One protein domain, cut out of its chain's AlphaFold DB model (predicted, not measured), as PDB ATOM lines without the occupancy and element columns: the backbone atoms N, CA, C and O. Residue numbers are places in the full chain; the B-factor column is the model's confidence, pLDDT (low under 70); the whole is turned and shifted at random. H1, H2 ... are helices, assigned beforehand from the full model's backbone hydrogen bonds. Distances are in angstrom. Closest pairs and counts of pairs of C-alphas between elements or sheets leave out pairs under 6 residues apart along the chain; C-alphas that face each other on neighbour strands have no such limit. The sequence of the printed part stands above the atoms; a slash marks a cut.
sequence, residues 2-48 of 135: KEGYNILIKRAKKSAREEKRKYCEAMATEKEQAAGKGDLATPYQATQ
ATOM      1  N   LYS A   2      58.313 -49.141 -38.132       62.12
ATOM      2  CA  LYS A   2      57.017 -49.003 -38.845       62.12
ATOM      3  C   LYS A   2      55.926 -48.232 -38.070       62.12
ATOM      4  O   LYS A   2      55.161 -47.492 -38.680       62.12
ATOM      5  N   GLU A   3      55.890 -48.337 -36.741       61.41
ATOM      6  CA  GLU A   3      54.830 -47.716 -35.926       61.41
ATOM      7  C   GLU A   3      54.919 -46.180 -35.872       61.41
ATOM      8  O   GLU A   3      53.925 -45.484 -36.070       61.41
ATOM      9  N   GLY A   4      56.129 -45.630 -35.719       75.00
ATOM     10  CA  GLY A   4      56.355 -44.178 -35.751       75.00
ATOM     11  C   GLY A   4      56.021 -43.559 -37.113       75.00
ATOM     12  O   GLY A   4      55.414 -42.492 -37.183       75.00
ATOM     13  N   TYR A   5      56.324 -44.269 -38.202       79.69
ATOM     14  CA  TYR A   5      55.990 -43.847 -39.565       79.69
ATOM     15  C   TYR A   5      54.471 -43.742 -39.789       79.69
ATOM     16  O   TYR A   5      53.978 -42.760 -40.350       79.69
ATOM     17  N   ASN A   6      53.700 -44.700 -39.263       86.00
ATOM     18  CA  ASN A   6      52.238 -44.678 -39.343       86.00
ATOM     19  C   ASN A   6      51.618 -43.492 -38.581       86.00
ATOM     20  O   ASN A   6      50.632 -42.908 -39.044       86.00
ATOM     21  N   ILE A   7      52.194 -43.106 -37.438       89.69
ATOM     22  CA  ILE A   7      51.748 -41.946 -36.649       89.69
ATOM     23  C   ILE A   7      51.993 -40.640 -37.416       89.69
ATOM     24  O   ILE A   7      51.099 -39.791 -37.484       89.69
ATOM     25  N   LEU A   8      53.160 -40.497 -38.052       89.75
ATOM     26  CA  LEU A   8      53.489 -39.319 -38.860       89.75
ATOM     27  C   LEU A   8      52.537 -39.163 -40.054       89.75
ATOM     28  O   LEU A   8      52.020 -38.070 -40.281       89.75
ATOM     29  N   ILE A   9      52.202 -40.256 -40.749       90.62
ATOM     30  CA  ILE A   9      51.212 -40.234 -41.840       90.62
ATOM     31  C   ILE A   9      49.829 -39.808 -41.334       90.62
ATOM     32  O   ILE A   9      49.144 -39.016 -41.988       90.62
ATOM     33  N   LYS A  10      49.386 -40.328 -40.181       91.75
ATOM     34  CA  LYS A  10      48.098 -39.939 -39.582       91.75
ATOM     35  C   LYS A  10      48.075 -38.445 -39.246       91.75
ATOM     36  O   LYS A  10      47.093 -37.774 -39.566       91.75
ATOM     37  N   ARG A  11      49.156 -37.914 -38.662       93.06
ATOM     38  CA  ARG A  11      49.281 -36.489 -38.315       93.06
ATOM     39  C   ARG A  11      49.306 -35.602 -39.562       93.06
ATOM     40  O   ARG A  11      48.549 -34.636 -39.609       93.06
ATOM     41  N   ALA A  12      50.071 -35.969 -40.589       91.75
ATOM     42  CA  ALA A  12      50.114 -35.240 -41.859       91.75
ATOM     43  C   ALA A  12      48.728 -35.167 -42.521       91.75
ATOM     44  O   ALA A  12      48.270 -34.095 -42.909       91.75
ATOM     45  N   LYS A  13      47.998 -36.289 -42.559       92.06
ATOM     46  CA  LYS A  13      46.627 -36.332 -43.095       92.06
ATOM     47  C   LYS A  13      45.652 -35.478 -42.291       92.06
ATOM     48  O   LYS A  13      44.790 -34.836 -42.886       92.06
ATOM     49  N   LYS A  14      45.756 -35.479 -40.958       94.44
ATOM     50  CA  LYS A  14      44.924 -34.626 -40.098       94.44
ATOM     51  C   LYS A  14      45.208 -33.143 -40.359       94.44
ATOM     52  O   LYS A  14      44.262 -32.399 -40.582       94.44
ATOM     53  N   SER A  15      46.482 -32.753 -40.435       92.75
ATOM     54  CA  SER A  15      46.892 -31.374 -40.728       92.75
ATOM     55  C   SER A  15      46.382 -30.904 -42.090       92.75
ATOM     56  O   SER A  15      45.759 -29.855 -42.170       92.75
ATOM     57  N   ALA A  16      46.538 -31.713 -43.142       93.44
ATOM     58  CA  ALA A  16      46.066 -31.355 -44.483       93.44
ATOM     59  C   ALA A  16      44.536 -31.175 -44.547       93.44
ATOM     60  O   ALA A  16      44.025 -30.307 -45.252       93.44
ATOM     61  N   ARG A  17      43.778 -31.983 -43.790       93.50
ATOM     62  CA  ARG A  17      42.319 -31.812 -43.663       93.50
ATOM     63  C   ARG A  17      41.963 -30.520 -42.938       93.50
ATOM     64  O   ARG A  17      41.020 -29.847 -43.335       93.50
ATOM     65  N   GLU A  18      42.697 -30.201 -41.882       95.75
ATOM     66  CA  GLU A  18      42.471 -29.006 -41.079       95.75
ATOM     67  C   GLU A  18      42.811 -27.726 -41.846       95.75
ATOM     68  O   GLU A  18      42.033 -26.779 -41.826       95.75
ATOM     69  N   GLU A  19      43.909 -27.726 -42.593       95.31
ATOM     70  CA  GLU A  19      44.285 -26.638 -43.494       95.31
ATOM     71  C   GLU A  19      43.231 -26.424 -44.585       95.31
ATOM     72  O   GLU A  19      42.748 -25.309 -44.770       95.31
ATOM     73  N   LYS A  20      42.784 -27.507 -45.239       92.25
ATOM     74  CA  LYS A  20      41.703 -27.432 -46.229       92.25
ATOM     75  C   LYS A  20      40.419 -26.858 -45.625       92.25
ATOM     76  O   LYS A  20      39.764 -26.037 -46.261       92.25
ATOM     77  N   ARG A  21      40.056 -27.284 -44.410       93.62
ATOM     78  CA  ARG A  21      38.879 -26.775 -43.696       93.62
ATOM     79  C   ARG A  21      39.005 -25.277 -43.428       93.62
ATOM     80  O   ARG A  21      38.103 -24.541 -43.803       93.62
ATOM     81  N   LYS A  22      40.140 -24.829 -42.880       95.94
ATOM     82  CA  LYS A  22      40.411 -23.406 -42.621       95.94
ATOM     83  C   LYS A  22      40.345 -22.564 -43.894       95.94
ATOM     84  O   LYS A  22      39.762 -21.489 -43.872       95.94
ATOM     85  N   TYR A  23      40.893 -23.059 -45.005       92.06
ATOM     86  CA  TYR A  23      40.804 -22.380 -46.298       92.06
ATOM     87  C   TYR A  23      39.350 -22.232 -46.765       92.06
ATOM     88  O   TYR A  23      38.930 -21.146 -47.154       92.06
ATOM     89  N   CYS A  24      38.558 -23.306 -46.692       87.56
ATOM     90  CA  CYS A  24      37.144 -23.257 -47.059       87.56
ATOM     91  C   CYS A  24      36.331 -22.325 -46.147       87.56
ATOM     92  O   CYS A  24      35.501 -21.578 -46.656       87.56
ATOM     93  N   GLU A  25      36.576 -22.356 -44.835       91.69
ATOM     94  CA  GLU A  25      35.937 -21.466 -43.857       91.69
ATOM     95  C   GLU A  25      36.296 -19.999 -44.137       91.69
ATOM     96  O   GLU A  25      35.398 -19.172 -44.244       91.69
ATOM     97  N   ALA A  26      37.573 -19.673 -44.365       91.62
ATOM     98  CA  ALA A  26      38.005 -18.313 -44.703       91.62
ATOM     99  C   ALA A  26      37.346 -17.795 -45.993       91.62
ATOM    100  O   ALA A  26      36.809 -16.690 -46.010       91.62
ATOM    101  N   MET A  27      37.311 -18.623 -47.043       80.50
ATOM    102  CA  MET A  27      36.631 -18.301 -48.301       80.50
ATOM    103  C   MET A  27      35.121 -18.094 -48.122       80.50
ATOM    104  O   MET A  27      34.521 -17.294 -48.837       80.50
ATOM    105  N   ALA A  28      34.483 -18.838 -47.214       83.62
ATOM    106  CA  ALA A  28      33.065 -18.673 -46.913       83.62
ATOM    107  C   ALA A  28      32.812 -17.358 -46.164       83.62
ATOM    108  O   ALA A  28      31.953 -16.584 -46.581       83.62
ATOM    109  N   THR A  29      33.613 -17.069 -45.136       88.88
ATOM    110  CA  THR A  29      33.529 -15.831 -44.351       88.88
ATOM    111  C   THR A  29      33.761 -14.592 -45.212       88.88
ATOM    112  O   THR A  29      33.026 -13.618 -45.095       88.88
ATOM    113  N   GLU A  30      34.750 -14.613 -46.108       85.75
ATOM    114  CA  GLU A  30      35.017 -13.497 -47.026       85.75
ATOM    115  C   GLU A  30      33.809 -13.212 -47.930       85.75
ATOM    116  O   GLU A  30      33.402 -12.061 -48.096       85.75
ATOM    117  N   LYS A  31      33.174 -14.266 -48.455       75.19
ATOM    118  CA  LYS A  31      31.967 -14.144 -49.281       75.19
ATOM    119  C   LYS A  31      30.762 -13.635 -48.496       75.19
ATOM    120  O   LYS A  31      30.003 -12.829 -49.024       75.19
ATOM    121  N   GLU A  32      30.587 -14.085 -47.257       81.75
ATOM    122  CA  GLU A  32      29.523 -13.607 -46.372       81.75
ATOM    123  C   GLU A  32      29.716 -12.124 -46.023       81.75
ATOM    124  O   GLU A  32      28.771 -11.340 -46.106       81.75
ATOM    125  N   GLN A  33      30.952 -11.700 -45.735       84.88
ATOM    126  CA  GLN A  33      31.279 -10.293 -45.498       84.88
ATOM    127  C   GLN A  33      31.075  -9.423 -46.741       84.88
ATOM    128  O   GLN A  33      30.580  -8.303 -46.616       84.88
ATOM    129  N   ALA A  34      31.440  -9.912 -47.930       80.31
ATOM    130  CA  ALA A  34      31.184  -9.216 -49.190       80.31
ATOM    131  C   ALA A  34      29.672  -9.027 -49.412       80.31
ATOM    132  O   ALA A  34      29.217  -7.904 -49.632       80.31
ATOM    133  N   ALA A  35      28.880 -10.088 -49.221       76.00
ATOM    134  CA  ALA A  35      27.424 -10.024 -49.312       76.00
ATOM    135  C   ALA A  35      26.814  -9.049 -48.285       76.00
ATOM    136  O   ALA A  35      25.964  -8.236 -48.643       76.00
ATOM    137  N   GLY A  36      27.284  -9.069 -47.031       79.75
ATOM    138  CA  GLY A  36      26.836  -8.155 -45.973       79.75
ATOM    139  C   GLY A  36      27.190  -6.682 -46.222       79.75
ATOM    140  O   GLY A  36      26.469  -5.794 -45.778       79.75
ATOM    141  N   LYS A  37      28.262  -6.410 -46.977       84.31
ATOM    142  CA  LYS A  37      28.648  -5.061 -47.436       84.31
ATOM    143  C   LYS A  37      27.892  -4.605 -48.693       84.31
ATOM    144  O   LYS A  37      28.150  -3.509 -49.184       84.31
ATOM    145  N   GLY A  38      26.973  -5.423 -49.213       74.12
ATOM    146  CA  GLY A  38      26.208  -5.137 -50.428       74.12
ATOM    147  C   GLY A  38      26.935  -5.482 -51.732       74.12
ATOM    148  O   GLY A  38      26.413  -5.190 -52.808       74.12
ATOM    149  N   ASP A  39      28.105  -6.128 -51.671       70.94
ATOM    150  CA  ASP A  39      28.780  -6.671 -52.850       70.94
ATOM    151  C   ASP A  39      28.142  -8.008 -53.251       70.94
ATOM    152  O   ASP A  39      28.535  -9.096 -52.825       70.94
ATOM    153  N   LEU A  40      27.115  -7.907 -54.096       66.00
ATOM    154  CA  LEU A  40      26.447  -9.050 -54.715       66.00
ATOM    155  C   LEU A  40      27.272  -9.663 -55.858       66.00
ATOM    156  O   LEU A  40      27.001 -10.799 -56.239       66.00
ATOM    157  N   ALA A  41      28.264  -8.959 -56.411       67.25
ATOM    158  CA  ALA A  41      28.996  -9.410 -57.594       67.25
ATOM    159  C   ALA A  41      29.906 -10.604 -57.278       67.25
ATOM    160  O   ALA A  41      29.934 -11.576 -58.035       67.25
ATOM    161  N   THR A  42      30.592 -10.574 -56.136       67.31
ATOM    162  CA  THR A  42      31.516 -11.629 -55.695       67.31
ATOM    163  C   THR A  42      30.840 -13.000 -55.478       67.31
ATOM    164  O   THR A  42      31.311 -14.000 -56.039       67.31
ATOM    165  N   PRO A  43      29.718 -13.118 -54.737       62.22
ATOM    166  CA  PRO A  43      28.982 -14.380 -54.639       62.22
ATOM    167  C   PRO A  43      28.319 -14.795 -55.965       62.22
ATOM    168  O   PRO A  43      28.325 -15.987 -56.278       62.22
ATOM    169  N   TYR A  44      27.821 -13.851 -56.779       62.53
ATOM    170  CA  TYR A  44      27.233 -14.159 -58.094       62.53
ATOM    171  C   TYR A  44      28.256 -14.694 -59.106       62.53
ATOM    172  O   TYR A  44      27.962 -15.628 -59.847       62.53
ATOM    173  N   GLN A  45      29.472 -14.149 -59.151       63.06
ATOM    174  CA  GLN A  45      30.518 -14.654 -60.049       63.06
ATOM    175  C   GLN A  45      30.932 -16.091 -59.713       63.06
ATOM    176  O   GLN A  45      31.292 -16.854 -60.608       63.06
ATOM    177  N   ALA A  46      30.854 -16.489 -58.441       61.44
ATOM    178  CA  ALA A  46      31.176 -17.848 -58.017       61.44
ATOM    179  C   ALA A  46      30.092 -18.881 -58.386       61.44
ATOM    180  O   ALA A  46      30.415 -20.063 -58.509       61.44
ATOM    181  N   THR A  47      28.833 -18.458 -58.548       60.03
ATOM    182  CA  THR A  47      27.720 -19.322 -58.980       60.03
ATOM    183  C   THR A  47      27.538 -19.350 -60.496       60.03
ATOM    184  O   THR A  47      26.832 -20.220 -61.005       60.03
ATOM    185  N   GLN A  48      28.199 -18.455 -61.239       63.19
ATOM    186  CA  GLN A  48      28.189 -18.501 -62.697       63.19
ATOM    187  C   GLN A  48      28.912 -19.742 -63.232       63.19
ATOM    188  O   GLN A  48      30.028 -20.092 -62.836       63.19
TER     189      GLN A  48
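This is residues 2 to 48 of the 135 residues of an uncharacterized protein of Trichobilharzia regenti (UniProt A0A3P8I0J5). One long helix, H1, makes a rod, and at its far end the printed part turns through a tight link and folds back into a short helix, H2, which packs on the last part of H1. Residues 2 to 27 of H1 stand free and stick out as a long arm. The printed part has 47 residues, with two named helices in the order H1, H2 and no named strand; the class is all helix. It is extended, with a radius of gyration of the C-alphas of 17.3 A and spans of 54 by 20 by 6 A.

H1, residues 2 to 36, touches H2, residues 41 to 47, with its residues 31 to 35 alone. Their closest C-alphas, those of Lys 31 and Pro 43, are 6.1 A apart. The two run opposite ways at a steep tilt of 50 degrees. In H1 and H2 every O i to N i+4 pair is within hydrogen-bond range.

H1 begins at C-alpha 2 (57.017, -49.003, -38.845) and ends at C-alpha 36 (26.836, -8.155, -45.973), 51.3 A away. H2 measures 10.1 A and ends at C-alpha 47 (27.720, -19.322, -58.980).

The two C-alphas farthest apart, those of Lys 2 and Gly 38, are 54.8 A apart. The printed part has no cut. The model's confidence is low, with pLDDT under 70, at residues 2 to 3 and 40 to 48.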